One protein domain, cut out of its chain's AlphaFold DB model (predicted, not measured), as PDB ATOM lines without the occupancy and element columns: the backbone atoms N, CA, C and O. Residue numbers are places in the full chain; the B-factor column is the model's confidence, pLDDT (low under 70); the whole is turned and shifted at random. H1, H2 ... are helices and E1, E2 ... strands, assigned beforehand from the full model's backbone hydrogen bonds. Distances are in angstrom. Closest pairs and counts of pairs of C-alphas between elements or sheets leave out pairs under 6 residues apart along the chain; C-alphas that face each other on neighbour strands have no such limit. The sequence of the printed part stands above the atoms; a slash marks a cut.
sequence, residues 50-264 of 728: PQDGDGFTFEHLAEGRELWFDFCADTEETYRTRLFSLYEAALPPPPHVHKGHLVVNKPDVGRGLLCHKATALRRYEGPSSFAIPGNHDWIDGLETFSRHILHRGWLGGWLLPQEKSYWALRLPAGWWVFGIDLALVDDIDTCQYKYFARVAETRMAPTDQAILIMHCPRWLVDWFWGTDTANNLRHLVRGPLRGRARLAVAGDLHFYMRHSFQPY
ATOM      1  N   PRO A  50     -27.864 -11.558 -32.454       84.06
ATOM      2  CA  PRO A  50     -28.769 -11.515 -31.301       84.06
ATOM      3  C   PRO A  50     -28.154 -12.139 -30.041       84.06
ATOM      4  O   PRO A  50     -27.547 -13.217 -30.103       84.06
ATOM      5  N   GLN A  51     -28.305 -11.469 -28.897       85.69
ATOM      6  CA  GLN A  51     -27.656 -11.820 -27.629       85.69
ATOM      7  C   GLN A  51     -28.600 -11.620 -26.438       85.69
ATOM      8  O   GLN A  51     -29.352 -10.655 -26.384       85.69
ATOM      9  N   ASP A  52     -28.542 -12.524 -25.453       86.31
ATOM     10  CA  ASP A  52     -29.357 -12.431 -24.234       86.31
ATOM     11  C   ASP A  52     -29.137 -11.078 -23.533       86.31
ATOM     12  O   ASP A  52     -28.013 -10.725 -23.165       86.31
ATOM     13  N   GLY A  53     -30.217 -10.315 -23.361       78.81
ATOM     14  CA  GLY A  53     -30.189  -8.982 -22.769       78.81
ATOM     15  C   GLY A  53     -29.808  -7.844 -23.724       78.81
ATOM     16  O   GLY A  53     -29.510  -6.759 -23.232       78.81
ATOM     17  N   ASP A  54     -29.840  -8.036 -25.048       82.56
ATOM     18  CA  ASP A  54     -29.614  -6.966 -26.043       82.56
ATOM     19  C   ASP A  54     -30.738  -5.895 -26.102       82.56
ATOM     20  O   ASP A  54     -30.593  -4.881 -26.784       82.56
ATOM     21  N   GLY A  55     -31.837  -6.089 -25.359       79.06
ATOM     22  CA  GLY A  55     -33.017  -5.210 -25.309       79.06
ATOM     23  C   GLY A  55     -34.224  -5.725 -26.111       79.06
ATOM     24  O   GLY A  55     -35.341  -5.236 -25.911       79.06
ATOM     25  N   PHE A  56     -34.011  -6.741 -26.955       87.56
ATOM     26  CA  PHE A  56     -35.016  -7.440 -27.764       87.56
ATOM     27  C   PHE A  56     -35.029  -8.955 -27.485       87.56
ATOM     28  O   PHE A  56     -36.084  -9.582 -27.531       87.56
ATOM     29  N   THR A  57     -33.863  -9.547 -27.222       90.69
ATOM     30  CA  THR A  57     -33.640 -10.985 -27.044       90.69
ATOM     31  C   THR A  57     -33.485 -11.316 -25.564       90.69
ATOM     32  O   THR A  57     -32.647 -10.741 -24.865       90.69
ATOM     33  N   PHE A  58     -34.268 -12.274 -25.075       94.31
ATOM     34  CA  PHE A  58     -34.360 -12.600 -23.653       94.31
ATOM     35  C   PHE A  58     -34.293 -14.115 -23.435       94.31
ATOM     36  O   PHE A  58     -35.138 -14.843 -23.944       94.31
ATOM     37  N   GLU A  59     -33.334 -14.603 -22.645       94.50
ATOM     38  CA  GLU A  59     -33.183 -16.041 -22.345       94.50
ATOM     39  C   GLU A  59     -33.230 -16.375 -20.844       94.50
ATOM     40  O   GLU A  59     -33.102 -17.535 -20.459       94.50
ATOM     41  N   HIS A  60     -33.475 -15.382 -19.983       92.25
ATOM     42  CA  HIS A  60     -33.538 -15.535 -18.522       92.25
ATOM     43  C   HIS A  60     -34.583 -16.543 -17.995       92.25
ATOM     44  O   HIS A  60     -34.442 -17.000 -16.866       92.25
ATOM     45  N   LEU A  61     -35.599 -16.909 -18.788       92.75
ATOM     46  CA  LEU A  61     -36.622 -17.901 -18.417       92.75
ATOM     47  C   LEU A  61     -36.316 -19.324 -18.925       92.75
ATOM     48  O   LEU A  61     -37.013 -20.268 -18.559       92.75
ATOM     49  N   ALA A  62     -35.291 -19.504 -19.765       92.50
ATOM     50  CA  ALA A  62     -35.058 -20.751 -20.500       92.50
ATOM     51  C   ALA A  62     -34.583 -21.933 -19.632       92.50
ATOM     52  O   ALA A  62     -34.692 -23.083 -20.052       92.50
ATOM     53  N   GLU A  63     -34.052 -21.657 -18.438       88.62
ATOM     54  CA  GLU A  63     -33.476 -22.651 -17.516       88.62
ATOM     55  C   GLU A  63     -34.516 -23.313 -16.596       88.62
ATOM     56  O   GLU A  63     -34.200 -24.278 -15.898       88.62
ATOM     57  N   GLY A  64     -35.762 -22.828 -16.598       87.81
ATOM     58  CA  GLY A  64     -36.852 -23.443 -15.843       87.81
ATOM     59  C   GLY A  64     -37.167 -24.865 -16.324       87.81
ATOM     60  O   GLY A  64     -37.050 -25.180 -17.507       87.81
ATOM     61  N   ARG A  65     -37.620 -25.732 -15.410       92.31
ATOM     62  CA  ARG A  65     -38.151 -27.064 -15.768       92.31
ATOM     63  C   ARG A  65     -39.525 -26.968 -16.441       92.31
ATOM     64  O   ARG A  65     -39.867 -27.799 -17.272       92.31
ATOM     65  N   GLU A  66     -40.304 -25.973 -16.041       95.56
ATOM     66  CA  GLU A  66     -41.659 -25.686 -16.500       95.56
ATOM     67  C   GLU A  66     -41.916 -24.179 -16.384       95.56
ATOM     68  O   GLU A  66     -41.183 -23.485 -15.675       95.56
ATOM     69  N   LEU A  67     -42.940 -23.670 -17.067       96.19
ATOM     70  CA  LEU A  67     -43.310 -22.255 -17.002       96.19
ATOM     71  C   LEU A  67     -44.804 -22.056 -17.242       96.19
ATOM     72  O   LEU A  67     -45.335 -22.543 -18.236       96.19
ATOM     73  N   TRP A  68     -45.446 -21.273 -16.374       96.50
ATOM     74  CA  TRP A  68     -46.775 -20.711 -16.615       96.50
ATOM     75  C   TRP A  68     -46.649 -19.278 -17.132       96.50
ATOM     76  O   TRP A  68     -45.878 -18.492 -16.582       96.50
ATOM     77  N   PHE A  69     -47.411 -18.933 -18.166       96.44
ATOM     78  CA  PHE A  69     -47.490 -17.574 -18.703       96.44
ATOM     79  C   PHE A  69     -48.876 -17.311 -19.297       96.44
ATOM     80  O   PHE A  69     -49.524 -18.222 -19.809       96.44
ATOM     81  N   ASP A  70     -49.333 -16.063 -19.229       95.88
ATOM     82  CA  ASP A  70     -50.663 -15.664 -19.692       95.88
ATOM     83  C   ASP A  70     -50.556 -14.740 -20.922       95.88
ATOM     84  O   ASP A  70     -49.645 -13.915 -21.009       95.88
ATOM     85  N   PHE A  71     -51.500 -14.846 -21.862       95.06
ATOM     86  CA  PHE A  71     -51.671 -13.918 -22.986       95.06
ATOM     87  C   PHE A  71     -53.025 -13.208 -22.899       95.06
ATOM     88  O   PHE A  71     -54.071 -13.850 -22.770       95.06
ATOM     89  N   CYS A  72     -52.995 -11.883 -23.025       90.69
ATOM     90  CA  CYS A  72     -54.156 -11.000 -23.016       90.69
ATOM     91  C   CYS A  72     -54.067 -10.023 -24.201       90.69
ATOM     92  O   CYS A  72     -52.976  -9.585 -24.564       90.69
ATOM     93  N   ALA A  73     -55.214  -9.686 -24.789       86.44
ATOM     94  CA  ALA A  73     -55.374  -8.747 -25.899       86.44
ATOM     95  C   ALA A  73     -56.662  -7.922 -25.695       86.44
ATOM     96  O   ALA A  73     -57.419  -8.208 -24.770       86.44
ATOM     97  N   ASP A  74     -56.921  -6.918 -26.548       67.88
ATOM     98  CA  ASP A  74     -58.074  -5.998 -26.408       67.88
ATOM     99  C   ASP A  74     -58.093  -5.283 -25.035       67.88
ATOM    100  O   ASP A  74     -59.108  -5.191 -24.341       67.88
ATOM    101  N   THR A  75     -56.921  -4.793 -24.614       63.56
ATOM    102  CA  THR A  75     -56.779  -3.944 -23.425       63.56
ATOM    103  C   THR A  75     -57.349  -2.550 -23.688       63.56
ATOM    104  O   THR A  75     -57.076  -1.955 -24.726       63.56
ATOM    105  N   GLU A  76     -58.129  -2.024 -22.742       58.56
ATOM    106  CA  GLU A  76     -58.971  -0.830 -22.916       58.56
ATOM    107  C   GLU A  76     -58.254   0.473 -23.357       58.56
ATOM    108  O   GLU A  76     -57.091   0.711 -23.034       58.56
ATOM    109  N   GLU A  77     -59.042   1.364 -23.983       56.88
ATOM    110  CA  GLU A  77     -58.704   2.568 -24.781       56.88
ATOM    111  C   GLU A  77     -57.556   3.495 -24.333       56.88
ATOM    112  O   GLU A  77     -57.116   4.319 -25.133       56.88
ATOM    113  N   THR A  78     -57.089   3.467 -23.080       69.81
ATOM    114  CA  THR A  78     -56.017   4.381 -22.647       69.81
ATOM    115  C   THR A  78     -54.979   3.723 -21.746       69.81
ATOM    116  O   THR A  78     -55.273   3.223 -20.652       69.81
ATOM    117  N   TYR A  79     -53.712   3.865 -22.146       77.81
ATOM    118  CA  TYR A  79     -52.559   3.449 -21.351       77.81
ATOM    119  C   TYR A  79     -52.615   3.975 -19.922       77.81
ATOM    120  O   TYR A  79     -52.424   3.219 -18.977       77.81
ATOM    121  N   ARG A  80     -52.873   5.275 -19.733       77.38
ATOM    122  CA  ARG A  80     -52.783   5.885 -18.403       77.38
ATOM    123  C   ARG A  80     -53.892   5.417 -17.460       77.38
ATOM    124  O   ARG A  80     -53.568   5.008 -16.346       77.38
ATOM    125  N   THR A  81     -55.167   5.532 -17.843       73.06
ATOM    126  CA  THR A  81     -56.282   5.358 -16.888       73.06
ATOM    127  C   THR A  81     -56.863   3.953 -16.882       73.06
ATOM    128  O   THR A  81     -57.351   3.536 -15.834       73.06
ATOM    129  N   ARG A  82     -56.775   3.208 -17.992       74.62
ATOM    130  CA  ARG A  82     -57.345   1.861 -18.086       74.62
ATOM    131  C   ARG A  82     -56.311   0.741 -18.026       74.62
ATOM    132  O   ARG A  82     -56.512  -0.190 -17.262       74.62
ATOM    133  N   LEU A  83     -55.170   0.845 -18.712       83.81
ATOM    134  CA  LEU A  83     -54.110  -0.164 -18.555       83.81
ATOM    135  C   LEU A  83     -53.332   0.048 -17.241       83.81
ATOM    136  O   LEU A  83     -53.534  -0.660 -16.255       83.81
ATOM    137  N   PHE A  84     -52.467   1.062 -17.186       86.25
ATOM    138  CA  PHE A  84     -51.527   1.242 -16.079       86.25
ATOM    139  C   PHE A  84     -52.206   1.504 -14.737       86.25
ATOM    140  O   PHE A  84     -51.815   0.886 -13.756       86.25
ATOM    141  N   SER A  85     -53.223   2.369 -14.654       83.62
ATOM    142  CA  SER A  85     -53.850   2.659 -13.350       83.62
ATOM    143  C   SER A  85     -54.567   1.450 -12.740       83.62
ATOM    144  O   SER A  85     -54.590   1.342 -11.516       83.62
ATOM    145  N   LEU A  86     -55.114   0.533 -13.552       83.50
ATOM    146  CA  LEU A  86     -55.711  -0.705 -13.041       83.50
ATOM    147  C   LEU A  86     -54.629  -1.668 -12.543       83.50
ATOM    148  O   LEU A  86     -54.713  -2.122 -11.403       83.50
ATOM    149  N   TYR A  87     -53.576  -1.907 -13.332       86.31
ATOM    150  CA  TYR A  87     -52.462  -2.770 -12.919       86.31
ATOM    151  C   TYR A  87     -51.701  -2.208 -11.709       86.31
ATOM    152  O   TYR A  87     -51.464  -2.948 -10.766       86.31
ATOM    153  N   GLU A  88     -51.390  -0.907 -11.671       85.81
ATOM    154  CA  GLU A  88     -50.745  -0.233 -10.528       85.81
ATOM    155  C   GLU A  88     -51.611  -0.248  -9.255       85.81
ATOM    156  O   GLU A  88     -51.076  -0.143  -8.151       85.81
ATOM    157  N   ALA A  89     -52.938  -0.330  -9.388       81.00
ATOM    158  CA  ALA A  89     -53.837  -0.427  -8.244       81.00
ATOM    159  C   ALA A  89     -54.060  -1.879  -7.794       81.00
ATOM    160  O   ALA A  89     -54.187  -2.111  -6.598       81.00
ATOM    161  N   ALA A  90     -54.095  -2.845  -8.717       81.56
ATOM    162  CA  ALA A  90     -54.236  -4.270  -8.415       81.56
ATOM    163  C   ALA A  90     -52.921  -4.913  -7.933       81.56
ATOM    164  O   ALA A  90     -52.946  -5.756  -7.051       81.56
ATOM    165  N   LEU A  91     -51.772  -4.503  -8.464       85.38
ATOM    166  CA  LEU A  91     -50.446  -4.843  -7.952       85.38
ATOM    167  C   LEU A  91     -49.582  -3.572  -7.952       85.38
ATOM    168  O   LEU A  91     -49.158  -3.129  -9.020       85.38
ATOM    169  N   PRO A  92     -49.273  -2.986  -6.784       83.94
ATOM    170  CA  PRO A  92     -48.372  -1.842  -6.716       83.94
ATOM    171  C   PRO A  92     -46.977  -2.160  -7.285       83.94
ATOM    172  O   PRO A  92     -46.468  -3.267  -7.071       83.94
ATOM    173  N   PRO A  93     -46.337  -1.210  -7.994       86.19
ATOM    174  CA  PRO A  93     -44.940  -1.342  -8.392       86.19
ATOM    175  C   PRO A  93     -44.005  -1.252  -7.169       86.19
ATOM    176  O   PRO A  93     -44.417  -0.757  -6.116       86.19
ATOM    177  N   PRO A  94     -42.735  -1.682  -7.291       85.31
ATOM    178  CA  PRO A  94     -41.753  -1.550  -6.216       85.31
ATOM    179  C   PRO A  94     -41.551  -0.099  -5.730       85.31
ATOM    180  O   PRO A  94     -41.691   0.834  -6.526       85.31
ATOM    181  N   PRO A  95     -41.140   0.126  -4.463       83.25
ATOM    182  CA  PRO A  95     -41.063   1.471  -3.874       83.25
ATOM    183  C   PRO A  95     -40.135   2.477  -4.573       83.25
ATOM    184  O   PRO A  95     -40.280   3.679  -4.360       83.25
ATOM    185  N   HIS A  96     -39.178   2.023  -5.393       85.12
ATOM    186  CA  HIS A  96     -38.280   2.903  -6.155       85.12
ATOM    187  C   HIS A  96     -38.901   3.457  -7.449       85.12
ATOM    188  O   HIS A  96     -38.305   4.320  -8.091       85.12
ATOM    189  N   VAL A  97     -40.081   2.971  -7.845       85.62
ATOM    190  CA  VAL A  97     -40.750   3.355  -9.093       85.62
ATOM    191  C   VAL A  97     -41.596   4.609  -8.875       85.62
ATOM    192  O   VAL A  97     -42.649   4.581  -8.235       85.62
ATOM    193  N   HIS A  98     -41.168   5.730  -9.455       80.50
ATOM    194  CA  HIS A  98     -41.892   6.999  -9.369       80.50
ATOM    195  C   HIS A  98     -42.871   7.187 -10.536       80.50
ATOM    196  O   HIS A  98     -42.507   7.092 -11.711       80.50
ATOM    197  N   LYS A  99     -44.136   7.503 -10.223       74.62
ATOM    198  CA  LYS A  99     -45.179   7.701 -11.241       74.62
ATOM    199  C   LYS A  99     -44.824   8.862 -12.175       74.62
ATOM    200  O   LYS A  99     -44.642   9.989 -11.731       74.62
ATOM    201  N   GLY A 100     -44.795   8.583 -13.477       73.25
ATOM    202  CA  GLY A 100     -44.529   9.576 -14.522       73.25
ATOM    203  C   GLY A 100     -43.055   9.761 -14.893       73.25
ATOM    204  O   GLY A 100     -42.787  10.478 -15.853       73.25
ATOM    205  N   HIS A 101     -42.119   9.101 -14.203       80.31
ATOM    206  CA  HIS A 101     -40.715   9.083 -14.614       80.31
ATOM    207  C   HIS A 101     -40.498   8.143 -15.807       80.31
ATOM    208  O   HIS A 101     -41.123   7.085 -15.895       80.31
ATOM    209  N   LEU A 102     -39.593   8.538 -16.706       86.00
ATOM    210  CA  LEU A 102     -39.116   7.693 -17.799       86.00
ATOM    211  C   LEU A 102     -37.891   6.899 -17.338       86.00
ATOM    212  O   LEU A 102     -36.984   7.442 -16.704       86.00
ATOM    213  N   VAL A 103     -37.858   5.615 -17.680       87.81
ATOM    214  CA  VAL A 103     -36.725   4.724 -17.434       87.81
ATOM    215  C   VAL A 103     -35.749   4.826 -18.602       87.81
ATOM    216  O   VAL A 103     -36.103   4.544 -19.746       87.81
ATOM    217  N   VAL A 104     -34.514   5.228 -18.292       81.12
ATOM    218  CA  VAL A 104     -33.412   5.349 -19.265       81.12
ATOM    219  C   VAL A 104     -32.707   4.008 -19.483       81.12
ATOM    220  O   VAL A 104     -32.367   3.671 -20.609       81.12
ATOM    221  N   ASN A 105     -32.504   3.234 -18.413       83.31
ATOM    222  CA  ASN A 105     -31.803   1.950 -18.451       83.31
ATOM    223  C   ASN A 105     -32.736   0.836 -17.974       83.31
ATOM    224  O   ASN A 105     -33.203   0.880 -16.836       83.31
ATOM    225  N   LYS A 106     -32.976  -0.166 -18.822       88.25
ATOM    226  CA  LYS A 106     -33.707  -1.387 -18.465       88.25
ATOM    227  C   LYS A 106     -32.746  -2.568 -18.246       88.25
ATOM    228  O   LYS A 106     -31.650  -2.565 -18.811       88.25
ATOM    229  N   PRO A 107     -33.138  -3.577 -17.443       90.00
ATOM    230  CA  PRO A 107     -34.364  -3.644 -16.637       90.00
ATOM    231  C   PRO A 107     -34.305  -2.767 -15.368       90.00
ATOM    232  O   PRO A 107     -33.259  -2.630 -14.741       90.00
ATOM    233  N   ASP A 108     -35.448  -2.218 -14.951       89.19
ATOM    234  CA  ASP A 108     -35.572  -1.320 -13.786       89.19
ATOM    235  C   ASP A 108     -35.676  -2.081 -12.445       89.19
ATOM    236  O   ASP A 108     -36.635  -1.950 -11.683       89.19
ATOM    237  N   VAL A 109     -34.683  -2.918 -12.147       84.88
ATOM    238  CA  VAL A 109     -34.638  -3.762 -10.933       84.88
ATOM    239  C   VAL A 109     -33.995  -3.068  -9.716       84.88
ATOM    240  O   VAL A 109     -33.630  -3.718  -8.737       84.88
ATOM    241  N   GLY A 110     -33.867  -1.738  -9.754       74.31
ATOM    242  CA  GLY A 110     -33.305  -0.927  -8.671       74.31
ATOM    243  C   GLY A 110     -31.771  -0.970  -8.558       74.31
ATOM    244  O   GLY A 110     -31.078  -1.792  -9.159       74.31
ATOM    245  N   ARG A 111     -31.203  -0.057  -7.752       63.53
ATOM    246  CA  ARG A 111     -29.740   0.170  -7.661       63.53
ATOM    247  C   ARG A 111     -28.919  -1.021  -7.138       63.53
ATOM    248  O   ARG A 111     -27.704  -1.016  -7.295       63.53
ATOM    249  N   GLY A 112     -29.551  -2.024  -6.524       55.16
ATOM    250  CA  GLY A 112     -28.870  -3.206  -5.978       55.16
ATOM    251  C   GLY A 112     -28.383  -4.217  -7.026       55.16
ATOM    252  O   GLY A 112     -27.588  -5.091  -6.690       55.16
ATOM    253  N   LEU A 113     -28.838  -4.115  -8.282       59.19
ATOM    254  CA  LEU A 113     -28.499  -5.044  -9.371       59.19
ATOM    255  C   LEU A 113     -27.796  -4.342 -10.552       59.19
ATOM    256  O   LEU A 113     -28.041  -4.665 -11.712       59.19
ATOM    257  N   LEU A 114     -26.883  -3.404 -10.267       58.38
ATOM    258  CA  LEU A 114     -25.996  -2.792 -11.269       58.38
ATOM    259  C   LEU A 114     -25.025  -3.836 -11.862       58.38
ATOM    260  O   LEU A 114     -23.893  -3.999 -11.414       58.38
ATOM    261  N   CYS A 115     -25.502  -4.576 -12.859       65.19
ATOM    262  CA  CYS A 115     -24.791  -5.630 -13.579       65.19
ATOM    263  C   CYS A 115     -25.305  -5.717 -15.032       65.19
ATOM    264  O   CYS A 115     -26.191  -4.958 -15.425       65.19
ATOM    265  N   HIS A 116     -24.743  -6.615 -15.848       80.25
ATOM    266  CA  HIS A 116     -25.180  -6.800 -17.238       80.25
ATOM    267  C   HIS A 116     -26.682  -7.143 -17.314       80.25
ATOM    268  O   HIS A 116     -27.168  -7.922 -16.490       80.25
ATOM    269  N   LYS A 117     -27.412  -6.613 -18.309       85.94
ATOM    270  CA  LYS A 117     -28.888  -6.712 -18.405       85.94
ATOM    271  C   LYS A 117     -29.407  -8.148 -18.234       85.94
ATOM    272  O   LYS A 117     -30.289  -8.391 -17.416       85.94
ATOM    273  N   ALA A 118     -28.797  -9.113 -18.927       86.31
ATOM    274  CA  ALA A 118     -29.118 -10.539 -18.791       86.31
ATOM    275  C   ALA A 118     -28.942 -11.077 -17.357       86.31
ATOM    276  O   ALA A 118     -29.791 -11.809 -16.851       86.31
ATOM    277  N   THR A 119     -27.862 -10.694 -16.669       88.06
ATOM    278  CA  THR A 119     -27.595 -11.088 -15.277       88.06
ATOM    279  C   THR A 119     -28.608 -10.474 -14.314       88.06
ATOM    280  O   THR A 119     -29.023 -11.139 -13.367       88.06
ATOM    281  N   ALA A 120     -29.036  -9.233 -14.566       88.69
ATOM    282  CA  ALA A 120     -30.070  -8.568 -13.782       88.69
ATOM    283  C   ALA A 120     -31.422  -9.294 -13.902       88.69
ATOM    284  O   ALA A 120     -32.064  -9.559 -12.888       88.69
ATOM    285  N   LEU A 121     -31.809  -9.695 -15.120       90.44
ATOM    286  CA  LEU A 121     -33.030 -10.470 -15.372       90.44
ATOM    287  C   LEU A 121     -32.993 -11.868 -14.745       90.44
ATOM    288  O   LEU A 121     -33.963 -12.280 -14.123       90.44
ATOM    289  N   ARG A 122     -31.867 -12.585 -14.845       90.06
ATOM    290  CA  ARG A 122     -31.703 -13.936 -14.265       90.06
ATOM    291  C   ARG A 122     -31.748 -13.966 -12.733       90.06
ATOM    292  O   ARG A 122     -31.976 -15.018 -12.152       90.06
ATOM    293  N   ARG A 123     -31.514 -12.825 -12.079       88.81
ATOM    294  CA  ARG A 123     -31.630 -12.653 -10.621       88.81
ATOM    295  C   ARG A 123     -33.005 -12.142 -10.176       88.81
ATOM    296  O   ARG A 123     -33.241 -12.027  -8.978       88.81
ATOM    297  N   TYR A 124     -33.883 -11.788 -11.111       89.69
ATOM    298  CA  TYR A 124     -35.215 -11.288 -10.806       89.69
ATOM    299  C   TYR A 124     -36.217 -12.449 -10.756       89.69
ATOM    300  O   TYR A 124     -36.505 -13.086 -11.761       89.69
ATOM    301  N   GLU A 125     -36.752 -12.714  -9.562       87.19
ATOM    302  CA  GLU A 125     -37.654 -13.846  -9.293       87.19
ATOM    303  C   GLU A 125     -39.148 -13.521  -9.493       87.19
ATOM    304  O   GLU A 125     -40.002 -14.365  -9.221       87.19
ATOM    305  N   GLY A 126     -39.484 -12.284  -9.872       88.88
ATOM    306  CA  GLY A 126     -40.868 -11.829 -10.015       88.88
ATOM    307  C   GLY A 126     -41.421 -11.968 -11.439       88.88
ATOM    308  O   GLY A 126     -40.699 -12.344 -12.360       88.88
ATOM    309  N   PRO A 127     -42.704 -11.633 -11.653       92.00
ATOM    310  CA  PRO A 127     -43.310 -11.681 -12.973       92.00
ATOM    311  C   PRO A 127     -42.774 -10.564 -13.879       92.00
ATOM    312  O   PRO A 127     -42.541  -9.431 -13.437       92.00
ATOM    313  N   SER A 128     -42.641 -10.890 -15.163       93.88
ATOM    314  CA  SER A 128     -42.312  -9.964 -16.249       93.88
ATOM    315  C   SER A 128     -43.477  -9.898 -17.234       93.88
ATOM    316  O   SER A 128     -44.117 -10.908 -17.518       93.88
ATOM    317  N   SER A 129     -43.746  -8.713 -17.769       94.56
ATOM    318  CA  SER A 129     -44.729  -8.456 -18.815       94.56
ATOM    319  C   SER A 129     -44.011  -8.062 -20.104       94.56
ATOM    320  O   SER A 129     -43.032  -7.315 -20.083       94.56
ATOM    321  N   PHE A 130     -44.518  -8.567 -21.225       95.44
ATOM    322  CA  PHE A 130     -44.107  -8.182 -22.566       95.44
ATOM    323  C   PHE A 130     -45.353  -7.800 -23.365       95.44
ATOM    324  O   PHE A 130     -46.415  -8.398 -23.189       95.44
ATOM    325  N   ALA A 131     -45.218  -6.816 -24.242       94.31
ATOM    326  CA  ALA A 131     -46.277  -6.290 -25.085       94.31
ATOM    327  C   ALA A 131     -45.782  -6.100 -26.523       94.31
ATOM    328  O   ALA A 131     -44.584  -5.968 -26.783       94.31
ATOM    329  N   ILE A 132     -46.728  -6.062 -27.450       93.88
ATOM    330  CA  ILE A 132     -46.540  -5.679 -28.849       93.88
ATOM    331  C   ILE A 132     -47.578  -4.598 -29.175       93.88
ATOM    332  O   ILE A 132     -48.648  -4.614 -28.562       93.88
ATOM    333  N   PRO A 133     -47.292  -3.658 -30.087       90.81
ATOM    334  CA  PRO A 133     -48.260  -2.635 -30.456       90.81
ATOM    335  C   PRO A 133     -49.369  -3.195 -31.348       90.81
ATOM    336  O   PRO A 133     -49.140  -4.075 -32.184       90.81
ATOM    337  N   GLY A 134     -50.570  -2.648 -31.188       87.12
ATOM    338  CA  GLY A 134     -51.663  -2.793 -32.137       87.12
ATOM    339  C   GLY A 134     -51.625  -1.779 -33.276       87.12
ATOM    340  O   GLY A 134     -50.834  -0.838 -33.276       87.12
ATOM    341  N   ASN A 135     -52.529  -1.942 -34.241       79.75
ATOM    342  CA  ASN A 135     -52.751  -0.959 -35.311       79.75
ATOM    343  C   ASN A 135     -53.085   0.439 -34.742       79.75
ATOM    344  O   ASN A 135     -52.542   1.442 -35.201       79.75
ATOM    345  N   HIS A 136     -53.901   0.508 -33.687       81.19
ATOM    346  CA  HIS A 136     -54.260   1.755 -33.009       81.19
ATOM    347  C   HIS A 136     -53.077   2.438 -32.296       81.19
ATOM    348  O   HIS A 136     -53.040   3.666 -32.241       81.19
ATOM    349  N   ASP A 137     -52.083   1.681 -31.815       84.00
ATOM    350  CA  ASP A 137     -50.870   2.236 -31.187       84.00
ATOM    351  C   ASP A 137     -49.959   2.963 -32.183       84.00
ATOM    352  O   ASP A 137     -49.097   3.741 -31.786       84.00
ATOM    353  N   TRP A 138     -50.142   2.711 -33.479       81.19
ATOM    354  CA  TRP A 138     -49.365   3.321 -34.550       81.19
ATOM    355  C   TRP A 138     -49.987   4.603 -35.124       81.19
ATOM    356  O   TRP A 138     -49.353   5.259 -35.949       81.19
ATOM    357  N   ILE A 139     -51.187   5.001 -34.677       76.06
ATOM    358  CA  ILE A 139     -51.882   6.215 -35.151       76.06
ATOM    359  C   ILE A 139     -51.071   7.491 -34.859       76.06
ATOM    360  O   ILE A 139     -51.102   8.428 -35.653       76.06
ATOM    361  N   ASP A 140     -50.319   7.524 -33.754       77.31
ATOM    362  CA  ASP A 140     -49.428   8.635 -33.388       77.31
ATOM    363  C   ASP A 140     -47.954   8.403 -33.775       77.31
ATOM    364  O   ASP A 140     -47.069   9.130 -33.326       77.31
ATOM    365  N   GLY A 141     -47.678   7.385 -34.598       74.56
ATOM    366  CA  GLY A 141     -46.319   6.985 -34.953       74.56
ATOM    367  C   GLY A 141     -45.597   6.168 -33.877       74.56
ATOM    368  O   GLY A 141     -44.368   6.145 -33.889       74.56
ATOM    369  N   LEU A 142     -46.330   5.485 -32.982       83.69
ATOM    370  CA  LEU A 142     -45.812   4.646 -31.886       83.69
ATOM    371  C   LEU A 142     -45.264   5.442 -30.680       83.69
ATOM    372  O   LEU A 142     -44.639   4.870 -29.782       83.69
ATOM    373  N   GLU A 143     -45.508   6.750 -30.605       83.94
ATOM    374  CA  GLU A 143     -45.006   7.608 -29.521       83.94
ATOM    375  C   GLU A 143     -45.644   7.241 -28.171       83.94
ATOM    376  O   GLU A 143     -44.938   7.041 -27.178       83.94
ATOM    377  N   THR A 144     -46.967   7.053 -28.118       85.12
ATOM    378  CA  THR A 144     -47.653   6.667 -26.876       85.12
ATOM    379  C   THR A 144     -47.199   5.290 -26.385       85.12
ATOM    380  O   THR A 144     -46.897   5.143 -25.194       85.12
ATOM    381  N   PHE A 145     -47.075   4.298 -27.277       87.94
ATOM    382  CA  PHE A 145     -46.553   2.969 -26.933       87.94
ATOM    383  C   PHE A 145     -45.103   3.053 -26.438       87.94
ATOM    384  O   PHE A 145     -44.768   2.481 -25.400       87.94
ATOM    385  N   SER A 146     -44.247   3.813 -27.128       88.44
ATOM    386  CA  SER A 146     -42.855   4.035 -26.728       88.44
ATOM    387  C   SER A 146     -42.772   4.615 -25.314       88.44
ATOM    388  O   SER A 146     -42.155   4.039 -24.413       88.44
ATOM    389  N   ARG A 147     -43.498   5.706 -25.064       87.81
ATOM    390  CA  ARG A 147     -43.535   6.389 -23.770       87.81
ATOM    391  C   ARG A 147     -44.075   5.520 -22.632       87.81
ATOM    392  O   ARG A 147     -43.613   5.653 -21.496       87.81
ATOM    393  N   HIS A 148     -45.071   4.674 -22.900       88.00
ATOM    394  CA  HIS A 148     -45.751   3.895 -21.864       88.00
ATOM    395  C   HIS A 148     -45.209   2.477 -21.664       88.00
ATOM    396  O   HIS A 148     -45.197   2.027 -20.525       88.00
ATOM    397  N   ILE A 149     -44.732   1.786 -22.698       90.19
ATOM    398  CA  ILE A 149     -44.179   0.427 -22.592       90.19
ATOM    399  C   ILE A 149     -42.647   0.462 -22.612       90.19
ATOM    400  O   ILE A 149     -42.000  -0.081 -21.712       90.19
ATOM    401  N   LEU A 150     -42.046   1.128 -23.601       90.50
ATOM    402  CA  LEU A 150     -40.594   1.077 -23.819       90.50
ATOM    403  C   LEU A 150     -39.818   1.930 -22.809       90.50
ATOM    404  O   LEU A 150     -38.759   1.513 -22.353       90.50
ATOM    405  N   HIS A 151     -40.388   3.054 -22.367       90.12
ATOM    406  CA  HIS A 151     -39.784   3.962 -21.385       90.12
ATOM    407  C   HIS A 151     -40.394   3.888 -19.974       90.12
ATOM    408  O   HIS A 151     -40.123   4.753 -19.140       90.12
ATOM    409  N   ARG A 152     -41.158   2.837 -19.648       90.12
ATOM    410  CA  ARG A 152     -41.512   2.488 -18.256       90.12
ATOM    411  C   ARG A 152     -40.884   1.167 -17.844       90.12
ATOM    412  O   ARG A 152     -40.835   0.233 -18.634       90.12
ATOM    413  N   GLY A 153     -40.445   1.078 -16.591       91.00
ATOM    414  CA  GLY A 153     -39.841  -0.134 -16.038       91.00
ATOM    415  C   GLY A 153     -40.839  -1.195 -15.576       91.00
ATOM    416  O   GLY A 153     -40.456  -2.354 -15.470       91.00
ATOM    417  N   TRP A 154     -42.096  -0.822 -15.301       91.81
ATOM    418  CA  TRP A 154     -43.043  -1.653 -14.549       91.81
ATOM    419  C   TRP A 154     -44.505  -1.410 -14.948       91.81
ATOM    420  O   TRP A 154     -44.944  -0.259 -14.983       91.81
ATOM    421  N   LEU A 155     -45.266  -2.485 -15.180       90.62
ATOM    422  CA  LEU A 155     -46.727  -2.507 -15.320       90.62
ATOM    423  C   LEU A 155     -47.337  -2.946 -13.979       90.62
ATOM    424  O   LEU A 155     -47.561  -4.131 -13.730       90.62
ATOM    425  N   GLY A 156     -47.529  -1.988 -13.070       88.56
ATOM    426  CA  GLY A 156     -47.798  -2.314 -11.667       88.56
ATOM    427  C   GLY A 156     -46.667  -3.173 -11.089       88.56
ATOM    428  O   GLY A 156     -45.498  -2.848 -11.263       88.56
ATOM    429  N   GLY A 157     -46.993  -4.288 -10.442       88.31
ATOM    430  CA  GLY A 157     -46.011  -5.216  -9.865       88.31
ATOM    431  C   GLY A 157     -45.281  -6.135 -10.857       88.31
ATOM    432  O   GLY A 157     -44.599  -7.050 -10.400       88.31
ATOM    433  N   TRP A 158     -45.444  -5.951 -12.174       92.00
ATOM    434  CA  TRP A 158     -44.804  -6.762 -13.221       92.00
ATOM    435  C   TRP A 158     -43.708  -5.958 -13.933       92.00
ATOM    436  O   TRP A 158     -43.948  -4.828 -14.360       92.00
ATOM    437  N   LEU A 159     -42.514  -6.531 -14.091       93.56
ATOM    438  CA  LEU A 159     -41.375  -5.877 -14.748       93.56
ATOM    439  C   LEU A 159     -41.620  -5.752 -16.264       93.56
ATOM    440  O   LEU A 159     -42.064  -6.708 -16.887       93.56
ATOM    441  N   LEU A 160     -41.288  -4.614 -16.877       94.12
ATOM    442  CA  LEU A 160     -41.321  -4.382 -18.331       94.12
ATOM    443  C   LEU A 160     -39.883  -4.307 -18.884       94.12
ATOM    444  O   LEU A 160     -39.343  -3.205 -19.022       94.12
ATOM    445  N   PRO A 161     -39.223  -5.436 -19.204       93.19
ATOM    446  CA  PRO A 161     -37.811  -5.441 -19.583       93.19
ATOM    447  C   PRO A 161     -37.543  -5.051 -21.046       93.19
ATOM    448  O   PRO A 161     -36.405  -4.722 -21.364       93.19
ATOM    449  N   GLN A 162     -38.549  -5.067 -21.932       91.75
ATOM    450  CA  GLN A 162     -38.360  -4.755 -23.356       91.75
ATOM    451  C   GLN A 162     -37.999  -3.284 -23.605       91.75
ATOM    452  O   GLN A 162     -38.589  -2.380 -23.010       91.75
ATOM    453  N   GLU A 163     -37.093  -3.036 -24.546       88.44
ATOM    454  CA  GLU A 163     -36.725  -1.678 -24.990       88.44
ATOM    455  C   GLU A 163     -37.322  -1.334 -26.364       88.44
ATOM    456  O   GLU A 163     -37.146  -0.225 -26.864       88.44
ATOM    457  N   LYS A 164     -38.000  -2.299 -27.001       88.88
ATOM    458  CA  LYS A 164     -38.383  -2.283 -28.420       88.88
ATOM    459  C   LYS A 164     -39.770  -2.896 -28.646       88.88
ATOM    460  O   LYS A 164     -40.275  -3.618 -27.786       88.88
ATOM    461  N   SER A 165     -40.405  -2.573 -29.775       90.38
ATOM    462  CA  SER A 165     -41.787  -2.978 -30.095       90.38
ATOM    463  C   SER A 165     -41.940  -4.449 -30.485       90.38
ATOM    464  O   SER A 165     -43.014  -5.017 -30.308       90.38
ATOM    465  N   TYR A 166     -40.854  -5.066 -30.949       93.56
ATOM    466  CA  TYR A 166     -40.735  -6.491 -31.243       93.56
ATOM    467  C   TYR A 166     -39.603  -7.112 -30.414       93.56
ATOM    468  O   TYR A 166     -38.670  -6.417 -30.001       93.56
ATOM    469  N   TRP A 167     -39.691  -8.414 -30.145       95.69
ATOM    470  CA  TRP A 167     -38.778  -9.123 -29.238       95.69
ATOM    471  C   TRP A 167     -38.826 -10.645 -29.442       95.69
ATOM    472  O   TRP A 167     -39.802 -11.187 -29.961       95.69
ATOM    473  N   ALA A 168     -37.779 -11.345 -29.001       97.12
ATOM    474  CA  ALA A 168     -37.720 -12.802 -28.942       97.12
ATOM    475  C   ALA A 168     -37.406 -13.275 -27.513       97.12
ATOM    476  O   ALA A 168     -36.424 -12.856 -26.902       97.12
ATOM    477  N   LEU A 169     -38.228 -14.179 -26.987       96.94
ATOM    478  CA  LEU A 169     -38.115 -14.717 -25.633       96.94
ATOM    479  C   LEU A 169     -37.936 -16.238 -25.694       96.94
ATOM    480  O   LEU A 169     -38.801 -16.947 -26.207       96.94
ATOM    481  N   ARG A 170     -36.821 -16.744 -25.164       96.94
ATOM    482  CA  ARG A 170     -36.552 -18.178 -25.019       96.94
ATOM    483  C   ARG A 170     -37.145 -18.690 -23.711       96.94
ATOM    484  O   ARG A 170     -36.889 -18.141 -22.640       96.94
ATOM    485  N   LEU A 171     -37.914 -19.763 -23.821       96.31
ATOM    486  CA  LEU A 171     -38.643 -20.425 -22.747       96.31
ATOM    487  C   LEU A 171     -38.076 -21.839 -22.494       96.31
ATOM    488  O   LEU A 171     -37.236 -22.320 -23.268       96.31
ATOM    489  N   PRO A 172     -38.520 -22.531 -21.425       96.19
ATOM    490  CA  PRO A 172     -38.154 -23.918 -21.165       96.19
ATOM    491  C   PRO A 172     -38.367 -24.872 -22.344       96.19
ATOM    492  O   PRO A 172     -39.169 -24.640 -23.249       96.19
ATOM    493  N   ALA A 173     -37.641 -25.990 -22.307       94.31
ATOM    494  CA  ALA A 173     -37.751 -27.099 -23.259       94.31
ATOM    495  C   ALA A 173     -37.550 -26.741 -24.755       94.31
ATOM    496  O   ALA A 173     -37.901 -27.535 -25.632       94.31
ATOM    497  N   GLY A 174     -36.922 -25.603 -25.068       93.94
ATOM    498  CA  GLY A 174     -36.664 -25.186 -26.454       93.94
ATOM    499  C   GLY A 174     -37.849 -24.485 -27.121       93.94
ATOM    500  O   GLY A 174     -37.903 -24.390 -28.346       93.94
ATOM    501  N   TRP A 175     -38.811 -23.997 -26.338       97.06
ATOM    502  CA  TRP A 175     -39.829 -23.083 -26.842       97.06
ATOM    503  C   TRP A 175     -39.275 -21.663 -26.970       97.06
ATOM    504  O   TRP A 175     -38.493 -21.199 -26.144       97.06
ATOM    505  N   TRP A 176     -39.718 -20.956 -27.998       97.62
ATOM    506  CA  TRP A 176     -39.447 -19.544 -28.237       97.62
ATOM    507  C   TRP A 176     -40.761 -18.808 -28.480       97.62
ATOM    508  O   TRP A 176     -41.684 -19.359 -29.078       97.62
ATOM    509  N   VAL A 177     -40.835 -17.550 -28.059       98.12
ATOM    510  CA  VAL A 177     -41.938 -16.634 -28.364       98.12
ATOM    511  C   VAL A 177     -41.377 -15.462 -29.149       98.12
ATOM    512  O   VAL A 177     -40.449 -14.802 -28.682       98.12
ATOM    513  N   PHE A 178     -41.924 -15.201 -30.332       98.12
ATOM    514  CA  PHE A 178     -41.610 -14.015 -31.128       98.12
ATOM    515  C   PHE A 178     -42.781 -13.035 -31.016       98.12
ATOM    516  O   PHE A 178     -43.868 -13.319 -31.522       98.12
ATOM    517  N   GLY A 179     -42.561 -11.904 -30.342       97.38
ATOM    518  CA  GLY A 179     -43.483 -10.771 -30.320       97.38
ATOM    519  C   GLY A 179     -43.233  -9.889 -31.538       97.38
ATOM    520  O   GLY A 179     -42.146  -9.334 -31.676       97.38
ATOM    521  N   ILE A 180     -44.218  -9.801 -32.428       95.31
ATOM    522  CA  ILE A 180     -44.111  -9.234 -33.775       95.31
ATOM    523  C   ILE A 180     -44.903  -7.927 -33.879       95.31
ATOM    524  O   ILE A 180     -46.069  -7.860 -33.485       95.31
ATOM    525  N   ASP A 181     -44.282  -6.916 -34.488       93.19
ATOM    526  CA  ASP A 181     -44.859  -5.596 -34.733       93.19
ATOM    527  C   ASP A 181     -45.178  -5.419 -36.230       93.19
ATOM    528  O   ASP A 181     -44.283  -5.243 -37.060       93.19
ATOM    529  N   LEU A 182     -46.466  -5.474 -36.580       87.81
ATOM    530  CA  LEU A 182     -46.955  -5.376 -37.965       87.81
ATOM    531  C   LEU A 182     -47.126  -3.926 -38.463       87.81
ATOM    532  O   LEU A 182     -47.283  -3.701 -39.664       87.81
ATOM    533  N   ALA A 183     -47.103  -2.943 -37.555       83.81
ATOM    534  CA  ALA A 183     -47.504  -1.560 -37.816       83.81
ATOM    535  C   ALA A 183     -48.833  -1.423 -38.597       83.81
ATOM    536  O   ALA A 183     -49.693  -2.301 -38.558       83.81
ATOM    537  N   LEU A 184     -49.008  -0.308 -39.312       76.31
ATOM    538  CA  LEU A 184     -50.145  -0.058 -40.214       76.31
ATOM    539  C   LEU A 184     -49.977  -0.703 -41.607       76.31
ATOM    540  O   LEU A 184     -50.769  -0.427 -42.505       76.31
ATOM    541  N   VAL A 185     -48.931  -1.513 -41.815       76.69
ATOM    542  CA  VAL A 185     -48.611  -2.141 -43.114       76.69
ATOM    543  C   VAL A 185     -48.920  -3.640 -43.161       76.69
ATOM    544  O   VAL A 185     -48.690  -4.265 -44.193       76.69
ATOM    545  N   ASP A 186     -49.451  -4.212 -42.073       83.19
ATOM    546  CA  ASP A 186     -49.831  -5.629 -41.949       83.19
ATOM    547  C   ASP A 186     -48.692  -6.644 -42.220       83.19
ATOM    548  O   ASP A 186     -48.951  -7.820 -42.490       83.19
ATOM    549  N   ASP A 187     -47.424  -6.228 -42.119       88.56
ATOM    550  CA  ASP A 187     -46.246  -7.081 -42.333       88.56
ATOM    551  C   ASP A 187     -45.042  -6.610 -41.500       88.56
ATOM    552  O   ASP A 187     -44.977  -5.471 -41.030       88.56
ATOM    553  N   ILE A 188     -44.057  -7.493 -41.338       89.31
ATOM    554  CA  ILE A 188     -42.776  -7.146 -40.718       89.31
ATOM    555  C   ILE A 188     -41.873  -6.409 -41.707       89.31
ATOM    556  O   ILE A 188     -41.791  -6.751 -42.890       89.31
ATOM    557  N   ASP A 189     -41.137  -5.421 -41.213       85.56
ATOM    558  CA  ASP A 189     -40.092  -4.760 -41.989       85.56
ATOM    559  C   ASP A 189     -38.849  -5.661 -42.178       85.56
ATOM    560  O   ASP A 189     -38.682  -6.717 -41.555       85.56
ATOM    561  N   THR A 190     -37.934  -5.230 -43.047       85.88
ATOM    562  CA  THR A 190     -36.702  -5.967 -43.367       85.88
ATOM    563  C   THR A 190     -35.765  -6.139 -42.163       85.88
ATOM    564  O   THR A 190     -35.000  -7.104 -42.122       85.88
ATOM    565  N   CYS A 191     -35.787  -5.234 -41.182       85.12
ATOM    566  CA  CYS A 191     -34.952  -5.316 -39.984       85.12
ATOM    567  C   CYS A 191     -35.513  -6.348 -38.999       85.12
ATOM    568  O   CYS A 191     -34.756  -7.200 -38.534       85.12
ATOM    569  N   GLN A 192     -36.830  -6.363 -38.778       91.06
ATOM    570  CA  GLN A 192     -37.520  -7.440 -38.061       91.06
ATOM    571  C   GLN A 192     -37.301  -8.802 -38.729       91.06
ATOM    572  O   GLN A 192     -36.920  -9.757 -38.052       91.06
ATOM    573  N   TYR A 193     -37.466  -8.898 -40.055       92.44
ATOM    574  CA  TYR A 193     -37.198 -10.135 -40.796       92.44
ATOM    575  C   TYR A 193     -35.769 -10.638 -40.553       92.44
ATOM    576  O   TYR A 193     -35.584 -11.794 -40.171       92.44
ATOM    577  N   LYS A 194     -34.755  -9.773 -40.718       91.06
ATOM    578  CA  LYS A 194     -33.347 -10.125 -40.467       91.06
ATOM    579  C   LYS A 194     -33.116 -10.554 -39.020       91.06
ATOM    580  O   LYS A 194     -32.446 -11.558 -38.801       91.06
ATOM    581  N   TYR A 195     -33.666  -9.823 -38.051       91.38
ATOM    582  CA  TYR A 195     -33.544 -10.133 -36.627       91.38
ATOM    583  C   TYR A 195     -34.100 -11.527 -36.306       91.38
ATOM    584  O   TYR A 195     -33.359 -12.386 -35.828       91.38
ATOM    585  N   PHE A 196     -35.363 -11.799 -36.643       95.12
ATOM    586  CA  PHE A 196     -35.985 -13.093 -36.360       95.12
ATOM    587  C   PHE A 196     -35.365 -14.241 -37.167       95.12
ATOM    588  O   PHE A 196     -35.233 -15.345 -36.637       95.12
ATOM    589  N   ALA A 197     -34.926 -13.997 -38.407       94.94
ATOM    590  CA  ALA A 197     -34.170 -14.976 -39.186       94.94
ATOM    591  C   ALA A 197     -32.859 -15.352 -38.478       94.94
ATOM    592  O   ALA A 197     -32.600 -16.532 -38.256       94.94
ATOM    593  N   ARG A 198     -32.086 -14.361 -38.013       94.31
ATOM    594  CA  ARG A 198     -30.845 -14.584 -37.254       94.31
ATOM    595  C   ARG A 198     -31.090 -15.308 -35.934       94.31
ATOM    596  O   ARG A 198     -30.317 -16.201 -35.603       94.31
ATOM    597  N   VAL A 199     -32.151 -14.986 -35.187       94.94
ATOM    598  CA  VAL A 199     -32.531 -15.752 -33.980       94.94
ATOM    599  C   VAL A 199     -32.808 -17.215 -34.353       94.94
ATOM    600  O   VAL A 199     -32.251 -18.126 -33.741       94.94
ATOM    601  N   ALA A 200     -33.593 -17.447 -35.409       95.25
ATOM    602  CA  ALA A 200     -33.945 -18.783 -35.884       95.25
ATOM    603  C   ALA A 200     -32.752 -19.594 -36.432       95.25
ATOM    604  O   ALA A 200     -32.774 -20.824 -36.351       95.25
ATOM    605  N   GLU A 201     -31.733 -18.936 -36.983       93.44
ATOM    606  CA  GLU A 201     -30.549 -19.563 -37.590       93.44
ATOM    607  C   GLU A 201     -29.363 -19.715 -36.622       93.44
ATOM    608  O   GLU A 201     -28.581 -20.649 -36.773       93.44
ATOM    609  N   THR A 202     -29.221 -18.825 -35.630       93.38
ATOM    610  CA  THR A 202     -28.032 -18.764 -34.749       93.38
ATOM    611  C   THR A 202     -28.301 -19.063 -33.271       93.38
ATOM    612  O   THR A 202     -27.359 -19.384 -32.550       93.38
ATOM    613  N   ARG A 203     -29.555 -18.960 -32.797       93.69
ATOM    614  CA  ARG A 203     -29.928 -19.170 -31.379       93.69
ATOM    615  C   ARG A 203     -30.841 -20.378 -31.170       93.69
ATOM    616  O   ARG A 203     -30.673 -21.096 -30.188       93.69
ATOM    617  N   MET A 204     -31.798 -20.602 -32.072       94.31
ATOM    618  CA  MET A 204     -32.730 -21.732 -31.992       94.31
ATOM    619  C   MET A 204     -32.072 -23.049 -32.425       94.31
ATOM    620  O   MET A 204     -31.563 -23.152 -33.542       94.31
ATOM    621  N   ALA A 205     -32.181 -24.094 -31.604       93.00
ATOM    622  CA  ALA A 205     -31.767 -25.443 -31.991       93.00
ATOM    623  C   ALA A 205     -32.659 -26.020 -33.123       93.00
ATOM    624  O   ALA A 205     -33.776 -25.539 -33.353       93.00
ATOM    625  N   PRO A 206     -32.229 -27.091 -33.826       90.06
ATOM    626  CA  PRO A 206     -33.036 -27.721 -34.880       90.06
ATOM    627  C   PRO A 206     -34.391 -28.264 -34.398       90.06
ATOM    628  O   PRO A 206     -35.338 -28.341 -35.177       90.06
ATOM    629  N   THR A 207     -34.484 -28.634 -33.119       90.81
ATOM    630  CA  THR A 207     -35.691 -29.163 -32.464       90.81
ATOM    631  C   THR A 207     -36.502 -28.107 -31.710       90.81
ATOM    632  O   THR A 207     -37.610 -28.420 -31.269       90.81
ATOM    633  N   ASP A 208     -35.998 -26.875 -31.580       94.75
ATOM    634  CA  ASP A 208     -36.715 -25.782 -30.917       94.75
ATOM    635  C   ASP A 208     -37.995 -25.419 -31.684       94.75
ATOM    636  O   ASP A 208     -38.075 -25.566 -32.905       94.75
ATOM    637  N   GLN A 209     -39.007 -24.934 -30.971       94.75
ATOM    638  CA  GLN A 209     -40.313 -24.568 -31.521       94.75
ATOM    639  C   GLN A 209     -40.619 -23.093 -31.237       94.75
ATOM    640  O   GLN A 209     -40.145 -22.538 -30.252       94.75
ATOM    641  N   ALA A 210     -41.422 -22.457 -32.088       95.94
ATOM    642  CA  ALA A 210     -41.792 -21.050 -31.985       95.94
ATOM    643  C   ALA A 210     -43.311 -20.855 -31.846       95.94
ATOM    644  O   ALA A 210     -44.109 -21.455 -32.577       95.94
ATOM    645  N   ILE A 211     -43.678 -19.959 -30.934       97.56
ATOM    646  CA  ILE A 211     -44.985 -19.322 -30.798       97.56
ATOM    647  C   ILE A 211     -44.857 -17.918 -31.392       97.56
ATOM    648  O   ILE A 211     -43.944 -17.173 -31.037       97.56
ATOM    649  N   LEU A 212     -45.761 -17.551 -32.294       97.75
ATOM    650  CA  LEU A 212     -45.804 -16.219 -32.891       97.75
ATOM    651  C   LEU A 212     -46.917 -15.414 -32.222       97.75
ATOM    652  O   LEU A 212     -48.067 -15.848 -32.234       97.75
ATOM    653  N   ILE A 213     -46.587 -14.257 -31.658       97.50
ATOM    654  CA  ILE A 213     -47.559 -13.318 -31.094       97.50
ATOM    655  C   ILE A 213     -47.529 -12.059 -31.957       97.50
ATOM    656  O   ILE A 213     -46.478 -11.446 -32.112       97.50
ATOM    657  N   MET A 214     -48.665 -11.685 -32.537       94.31
ATOM    658  CA  MET A 214     -48.817 -10.506 -33.401       94.31
ATOM    659  C   MET A 214     -50.188  -9.873 -33.167       94.31
ATOM    660  O   MET A 214     -51.084 -10.550 -32.679       94.31
ATOM    661  N   HIS A 215     -50.390  -8.596 -33.490       92.06
ATOM    662  CA  HIS A 215     -51.671  -7.955 -33.186       92.06
ATOM    663  C   HIS A 215     -52.828  -8.480 -34.052       92.06
ATOM    664  O   HIS A 215     -53.785  -9.025 -33.508       92.06
ATOM    665  N   CYS A 216     -52.722  -8.353 -35.378       89.06
ATOM    666  CA  CYS A 216     -53.743  -8.798 -36.330       89.06
ATOM    667  C   CYS A 216     -53.464 -10.241 -36.807       89.06
ATOM    668  O   CYS A 216     -52.324 -10.534 -37.184       89.06
ATOM    669  N   PRO A 217     -54.456 -11.156 -36.845       90.62
ATOM    670  CA  PRO A 217     -54.270 -12.549 -37.266       90.62
ATOM    671  C   PRO A 217     -54.108 -12.710 -38.791       90.62
ATOM    672  O   PRO A 217     -54.895 -13.396 -39.450       90.62
ATOM    673  N   ARG A 218     -53.062 -12.106 -39.378       87.62
ATOM    674  CA  ARG A 218     -52.862 -12.050 -40.840       87.62
ATOM    675  C   ARG A 218     -52.897 -13.410 -41.522       87.62
ATOM    676  O   ARG A 218     -53.473 -13.518 -42.593       87.62
ATOM    677  N   TRP A 219     -52.379 -14.465 -40.891       87.06
ATOM    678  CA  TRP A 219     -52.407 -15.825 -41.453       87.06
ATOM    679  C   TRP A 219     -53.826 -16.356 -41.724       87.06
ATOM    680  O   TRP A 219     -54.002 -17.198 -42.605       87.06
ATOM    681  N   LEU A 220     -54.815 -15.895 -40.952       84.50
ATOM    682  CA  LEU A 220     -56.218 -16.277 -41.064       84.50
ATOM    683  C   LEU A 220     -56.986 -15.278 -41.933       84.50
ATOM    684  O   LEU A 220     -57.744 -15.701 -42.801       84.50
ATOM    685  N   VAL A 221     -56.748 -13.977 -41.740       79.88
ATOM    686  CA  VAL A 221     -57.356 -12.892 -42.532       79.88
ATOM    687  C   VAL A 221     -56.978 -13.028 -44.011       79.88
ATOM    688  O   VAL A 221     -57.868 -13.075 -44.858       79.88
ATOM    689  N   ASP A 222     -55.690 -13.198 -44.327       81.44
ATOM    690  CA  ASP A 222     -55.224 -13.362 -45.709       81.44
ATOM    691  C   ASP A 222     -55.749 -14.651 -46.349       81.44
ATOM    692  O   ASP A 222     -56.189 -14.641 -47.498       81.44
ATOM    693  N   TRP A 223     -55.795 -15.757 -45.597       81.75
ATOM    694  CA  TRP A 223     -56.396 -17.001 -46.084       81.75
ATOM    695  C   TRP A 223     -57.900 -16.853 -46.362       81.75
ATOM    696  O   TRP A 223     -58.385 -17.339 -47.384       81.75
ATOM    697  N   PHE A 224     -58.635 -16.183 -45.470       75.75
ATOM    698  CA  PHE A 224     -60.082 -16.016 -45.578       75.75
ATOM    699  C   PHE A 224     -60.453 -15.171 -46.807       75.75
ATOM    700  O   PHE A 224     -61.322 -15.565 -47.594       75.75
ATOM    701  N   TRP A 225     -59.758 -14.041 -46.984       72.50
ATOM    702  CA  TRP A 225     -59.997 -13.063 -48.047       72.50
ATOM    703  C   TRP A 225     -59.281 -13.367 -49.368       72.50
ATOM    704  O   TRP A 225     -59.617 -12.764 -50.388       72.50
ATOM    705  N   GLY A 226     -58.326 -14.299 -49.380       72.62
ATOM    706  CA  GLY A 226     -57.493 -14.588 -50.548       72.62
ATOM    707  C   GLY A 226     -56.468 -13.488 -50.852       72.62
ATOM    708  O   GLY A 226     -56.087 -13.317 -52.010       72.62
ATOM    709  N   THR A 227     -56.053 -12.727 -49.836       75.75
ATOM    710  CA  THR A 227     -55.001 -11.703 -49.927       75.75
ATOM    711  C   THR A 227     -53.629 -12.282 -49.565       75.75
ATOM    712  O   THR A 227     -53.513 -13.432 -49.147       75.75
ATOM    713  N   ASP A 228     -52.562 -11.511 -49.777       80.19
ATOM    714  CA  ASP A 228     -51.191 -11.883 -49.394       80.19
ATOM    715  C   ASP A 228     -50.470 -10.602 -48.938       80.19
ATOM    716  O   ASP A 228     -49.714  -9.993 -49.699       80.19
ATOM    717  N   THR A 229     -50.810 -10.104 -47.742       77.12
ATOM    718  CA  THR A 229     -50.257  -8.841 -47.218       77.12
ATOM    719  C   THR A 229     -48.947  -9.088 -46.480       77.12
ATOM    720  O   THR A 229     -47.956  -8.409 -46.742       77.12
ATOM    721  N   ALA A 230     -48.916 -10.113 -45.622       85.19
ATOM    722  CA  ALA A 230     -47.813 -10.406 -44.706       85.19
ATOM    723  C   ALA A 230     -46.669 -11.213 -45.367       85.19
ATOM    724  O   ALA A 230     -46.328 -12.323 -44.941       85.19
ATOM    725  N   ASN A 231     -46.103 -10.687 -46.457       88.56
ATOM    726  CA  ASN A 231     -45.136 -11.385 -47.310       88.56
ATOM    727  C   ASN A 231     -43.824 -11.724 -46.582       88.56
ATOM    728  O   ASN A 231     -43.379 -12.877 -46.616       88.56
ATOM    729  N   ASN A 232     -43.213 -10.763 -45.890       90.56
ATOM    730  CA  ASN A 232     -41.960 -10.965 -45.161       90.56
ATOM    731  C   ASN A 232     -42.158 -11.925 -43.984       90.56
ATOM    732  O   ASN A 232     -41.350 -12.835 -43.785       90.56
ATOM    733  N   LEU A 233     -43.267 -11.798 -43.248       92.25
ATOM    734  CA  LEU A 233     -43.624 -12.729 -42.176       92.25
ATOM    735  C   LEU A 233     -43.830 -14.154 -42.715       92.25
ATOM    736  O   LEU A 233     -43.331 -15.129 -42.149       92.25
ATOM    737  N   ARG A 234     -44.495 -14.299 -43.862       90.94
ATOM    738  CA  ARG A 234     -44.668 -15.587 -44.545       90.94
ATOM    739  C   ARG A 234     -43.336 -16.177 -45.021       90.94
ATOM    740  O   ARG A 234     -43.148 -17.393 -44.914       90.94
ATOM    741  N   HIS A 235     -42.397 -15.351 -45.483       93.12
ATOM    742  CA  HIS A 235     -41.027 -15.776 -45.776       93.12
ATOM    743  C   HIS A 235     -40.270 -16.212 -44.514       93.12
ATOM    744  O   HIS A 235     -39.600 -17.243 -44.558       93.12
ATOM    745  N   LEU A 236     -40.430 -15.522 -43.379       94.56
ATOM    746  CA  LEU A 236     -39.832 -15.908 -42.094       94.56
ATOM    747  C   LEU A 236     -40.332 -17.294 -41.638       94.56
ATOM    748  O   LEU A 236     -39.541 -18.167 -41.270       94.56
ATOM    749  N   VAL A 237     -41.647 -17.521 -41.722       93.38
ATOM    750  CA  VAL A 237     -42.300 -18.779 -41.319       93.38
ATOM    751  C   VAL A 237     -41.909 -19.953 -42.223       93.38
ATOM    752  O   VAL A 237     -41.598 -21.039 -41.728       93.38
ATOM    753  N   ARG A 238     -41.908 -19.756 -43.549       91.38
ATOM    754  CA  ARG A 238     -41.586 -20.814 -44.528       91.38
ATOM    755  C   ARG A 238     -40.080 -21.043 -44.702       91.38
ATOM    756  O   ARG A 238     -39.675 -22.158 -45.020       91.38
ATOM    757  N   GLY A 239     -39.270 -20.003 -44.511       93.81
ATOM    758  CA  GLY A 239     -37.820 -19.990 -44.690       93.81
ATOM    759  C   GLY A 239     -37.070 -20.314 -43.392       93.81
ATOM    760  O   GLY A 239     -36.891 -21.498 -43.122       93.81
ATOM    761  N   PRO A 240     -36.601 -19.326 -42.608       95.00
ATOM    762  CA  PRO A 240     -35.840 -19.554 -41.372       95.00
ATOM    763  C   PRO A 240     -36.523 -20.459 -40.332       95.00
ATOM    764  O   PRO A 240     -35.878 -21.342 -39.763       95.00
ATOM    765  N   LEU A 241     -37.829 -20.302 -40.078       93.81
ATOM    766  CA  LEU A 241     -38.525 -21.130 -39.080       93.81
ATOM    767  C   LEU A 241     -38.845 -22.541 -39.589       93.81
ATOM    768  O   LEU A 241     -38.813 -23.479 -38.793       93.81
ATOM    769  N   ARG A 242     -39.101 -22.721 -40.891       89.06
ATOM    770  CA  ARG A 242     -39.117 -24.030 -41.582       89.06
ATOM    771  C   ARG A 242     -39.980 -25.107 -40.893       89.06
ATOM    772  O   ARG A 242     -39.601 -26.266 -40.773       89.06
ATOM    773  N   GLY A 243     -41.168 -24.715 -40.425       86.19
ATOM    774  CA  GLY A 243     -42.118 -25.611 -39.745       86.19
ATOM    775  C   GLY A 243     -41.951 -25.735 -38.223       86.19
ATOM    776  O   GLY A 243     -42.736 -26.460 -37.606       86.19
ATOM    777  N   ARG A 244     -41.002 -25.004 -37.617       92.31
ATOM    778  CA  ARG A 244     -40.875 -24.826 -36.156       92.31
ATOM    779  C   ARG A 244     -41.919 -23.872 -35.563       92.31
ATOM    780  O   ARG A 244     -42.131 -23.890 -34.361       92.31
ATOM    781  N   ALA A 245     -42.600 -23.058 -36.375       93.12
ATOM    782  CA  ALA A 245     -43.764 -22.292 -35.925       93.12
ATOM    783  C   ALA A 245     -44.935 -23.254 -35.641       93.12
ATOM    784  O   ALA A 245     -45.450 -23.885 -36.567       93.12
ATOM    785  N   ARG A 246     -45.320 -23.404 -34.367       91.25
ATOM    786  CA  ARG A 246     -46.344 -24.371 -33.910       91.25
ATOM    787  C   ARG A 246     -47.667 -23.719 -33.529       91.25
ATOM    788  O   ARG A 246     -48.700 -24.374 -33.626       91.25
ATOM    789  N   LEU A 247     -47.624 -22.458 -33.109       93.62
ATOM    790  CA  LEU A 247     -48.772 -21.683 -32.655       93.62
ATOM    791  C   LEU A 247     -48.634 -20.240 -33.147       93.62
ATOM    792  O   LEU A 247     -47.536 -19.684 -33.129       93.62
ATOM    793  N   ALA A 248     -49.750 -19.638 -33.543       95.19
ATOM    794  CA  ALA A 248     -49.873 -18.204 -33.751       95.19
ATOM    795  C   ALA A 248     -51.027 -17.684 -32.883       95.19
ATOM    796  O   ALA A 248     -52.074 -18.329 -32.798       95.19
ATOM    797  N   VAL A 249     -50.811 -16.555 -32.212       95.75
ATOM    798  CA  VAL A 249     -51.741 -15.939 -31.261       95.75
ATOM    799  C   VAL A 249     -51.872 -14.460 -31.611       95.75
ATOM    800  O   VAL A 249     -50.872 -13.811 -31.926       95.75
ATOM    801  N   ALA A 250     -53.098 -13.941 -31.586       94.00
ATOM    802  CA  ALA A 250     -53.386 -12.565 -31.961       94.00
ATOM    803  C   ALA A 250     -54.588 -11.974 -31.214       94.00
ATOM    804  O   ALA A 250     -55.333 -12.693 -30.547       94.00
ATOM    805  N   GLY A 251     -54.731 -10.653 -31.330       87.44
ATOM    806  CA  GLY A 251     -55.888  -9.874 -30.902       87.44
ATOM    807  C   GLY A 251     -56.683  -9.384 -32.114       87.44
ATOM    808  O   GLY A 251     -57.069 -10.197 -32.953       87.44
ATOM    809  N   ASP A 252     -56.896  -8.063 -32.183       85.06
ATOM    810  CA  ASP A 252     -57.541  -7.294 -33.271       85.06
ATOM    811  C   ASP A 252     -59.029  -7.615 -33.516       85.06
ATOM    812  O   ASP A 252     -59.858  -6.719 -33.509       85.06
ATOM    813  N   LEU A 253     -59.418  -8.890 -33.601       81.00
ATOM    814  CA  LEU A 253     -60.800  -9.303 -33.885       81.00
ATOM    815  C   LEU A 253     -61.778  -9.158 -32.701       81.00
ATOM    816  O   LEU A 253     -62.944  -9.484 -32.854       81.00
ATOM    817  N   HIS A 254     -61.339  -8.729 -31.513       82.94
ATOM    818  CA  HIS A 254     -62.178  -8.461 -30.322       82.94
ATOM    819  C   HIS A 254     -63.074  -9.601 -29.761       82.94
ATOM    820  O   HIS A 254     -63.865  -9.361 -28.844       82.94
ATOM    821  N   PHE A 255     -62.947 -10.848 -30.230       81.38
ATOM    822  CA  PHE A 255     -63.586 -12.031 -29.627       81.38
ATOM    823  C   PHE A 255     -62.701 -13.280 -29.742       81.38
ATOM    824  O   PHE A 255     -61.838 -13.373 -30.614       81.38
ATOM    825  N   TYR A 256     -62.892 -14.248 -28.840       90.31
ATOM    826  CA  TYR A 256     -62.051 -15.445 -28.802       90.31
ATOM    827  C   TYR A 256     -62.478 -16.471 -29.856       90.31
ATOM    828  O   TYR A 256     -63.637 -16.895 -29.895       90.31
ATOM    829  N   MET A 257     -61.505 -16.934 -30.641       89.88
ATOM    830  CA  MET A 257     -61.615 -18.088 -31.530       89.88
ATOM    831  C   MET A 257     -60.310 -18.880 -31.547       89.88
ATOM    832  O   MET A 257     -59.223 -18.304 -31.488       89.88
ATOM    833  N   ARG A 258     -60.418 -20.196 -31.738       92.38
ATOM    834  CA  ARG A 258     -59.305 -21.048 -32.165       92.38
ATOM    835  C   ARG A 258     -59.611 -21.639 -33.529       92.38
ATOM    836  O   ARG A 258     -60.558 -22.410 -33.672       92.38
ATOM    837  N   HIS A 259     -58.735 -21.381 -34.492       89.81
ATOM    838  CA  HIS A 259     -58.742 -22.052 -35.790       89.81
ATOM    839  C   HIS A 259     -57.681 -23.148 -35.855       89.81
ATOM    840  O   HIS A 259     -56.666 -23.112 -35.162       89.81
ATOM    841  N   SER A 260     -57.906 -24.152 -36.694       88.44
ATOM    842  CA  SER A 260     -56.939 -25.222 -36.952       88.44
ATOM    843  C   SER A 260     -56.899 -25.537 -38.442       88.44
ATOM    844  O   SER A 260     -57.946 -25.669 -39.075       88.44
ATOM    845  N   PHE A 261     -55.692 -25.624 -39.002       85.19
ATOM    846  CA  PHE A 261     -55.493 -25.929 -40.416       85.19
ATOM    847  C   PHE A 261     -55.715 -27.420 -40.681       85.19
ATOM    848  O   PHE A 261     -55.136 -28.269 -40.002       85.19
ATOM    849  N   GLN A 262     -56.535 -27.731 -41.678       82.88
ATOM    850  CA  GLN A 262     -56.848 -29.078 -42.137       82.88
ATOM    851  C   GLN A 262     -56.462 -29.177 -43.618       82.88
ATOM    852  O   GLN A 262     -57.021 -28.440 -44.437       82.88
ATOM    853  N   PRO A 263     -55.489 -30.032 -43.981       79.56
ATOM    854  CA  PRO A 263     -55.154 -30.270 -45.376       79.56
ATOM    855  C   PRO A 263     -56.352 -30.804 -46.164       79.56
ATOM    856  O   PRO A 263     -57.192 -31.512 -45.611       79.56
ATOM    857  N   TYR A 264     -56.410 -30.509 -47.463       73.25
ATOM    858  CA  TYR A 264     -57.328 -31.233 -48.343       73.25
ATOM    859  C   TYR A 264     -56.773 -32.619 -48.642       73.25
ATOM    860  O   TYR A 264     -55.595 -32.749 -48.989       73.25
TER     861      TYR A 264
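Overview. This is residues 50 to 264 of the 728 residues of an uncharacterized protein of Auxenochlorella protothecoides (UniProt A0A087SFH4). A small, twisted sheet of four strands has H4 packed on one face and H6 side by side with H4, and it stands between a wide, loop-rich part holding E1, H1, H2 and H3 and a far end holding H5 and E6. Residues 57 to 58 of the loop-rich part pair with the sheet at E2. The 215 residues printed hold six named helices and six named strands, in the order E1 H1 H2 H3 E2 E3 H4 E4 H5 H6 E5 E6; the sheet runs E2 E3 E4 E5 and is mixed. The class is mixed, helices and strands, with 89 residues, under half, in named elements. The whole is compact, with a radius of gyration of the C-alphas of 17.4 A, yet only just elongated in outline, 57 by 37 by 29 A.

Along the chain. The sheet holds E2, residues 167 to 170, E3, 175 to 180, 16.1 A, E4, 209 to 214, 16.5 A, and E5, 245 to 249. C-alpha 167 is at (-38.778, -9.123, -29.238). H4, residues 190 to 202, spans 17.7 A; H5 is 218 to 225 and H6 is 231 to 238. Earlier come E1, 67 to 71, H1, 79 to 90, 15.2 A, H2, 117 to 122, and H3, 143 to 150. C-alpha 67 is at (-43.310, -22.255, -17.002). E6, residues 256 to 263, spans 23.3 A and ends with C-alpha 263 at (-55.154, -30.270, -45.376).

Arrangement. The sheet is twisted, its C-alphas up to 4.0 A off the best plane. E2 and E3 form an antiparallel hairpin, with N 169 and O 177 2.9 A apart. E3 and E4 are parallel, with N 178 and O 211 at 2.9 A, and E4 and E5 are parallel, with N 249 and O 212 at 2.8 A. E3, H4, E4 and E4, H5 H6, E5 are strand-helix-strand units, parallel neighbour strands with helices between, each with a right-handed crossover. H4 is on the sheet at a height of 10.3 A, two layers, a helix on one face of a sheet; it runs along the strands, at 4 degrees to E3 on the local plane. H4 and H6 touch, closest at the C-alphas of Ala 197 and Leu 236, 6.4 A, at a shallow tilt of 9 degrees, the same way. H6 only grazes the sheet with residues 233 to 238. H1, H2, H3 and H5 are not on the sheet. H1 and H3 are close but not clearly touching, the C-alphas of Tyr 79 and His 148 being 6.8 A apart. E1 and E6 pair with no named strand. Every O i to N i+4 pair is within hydrogen-bond range in H2, H3, H4 and H6, but 4 of 8 in H1 and 3 of 4 in H5.

Size, cuts and confidence. The two C-alphas farthest apart, of Arg 111 and Tyr 264, are 58.3 A apart. The printed part has no cut. The links H1 to H2, H2 to H3 and H3 to E2 are long. The mean pLDDT of the printed part is 87.1; residues 74 to 78 and 111 to 115 are under 70.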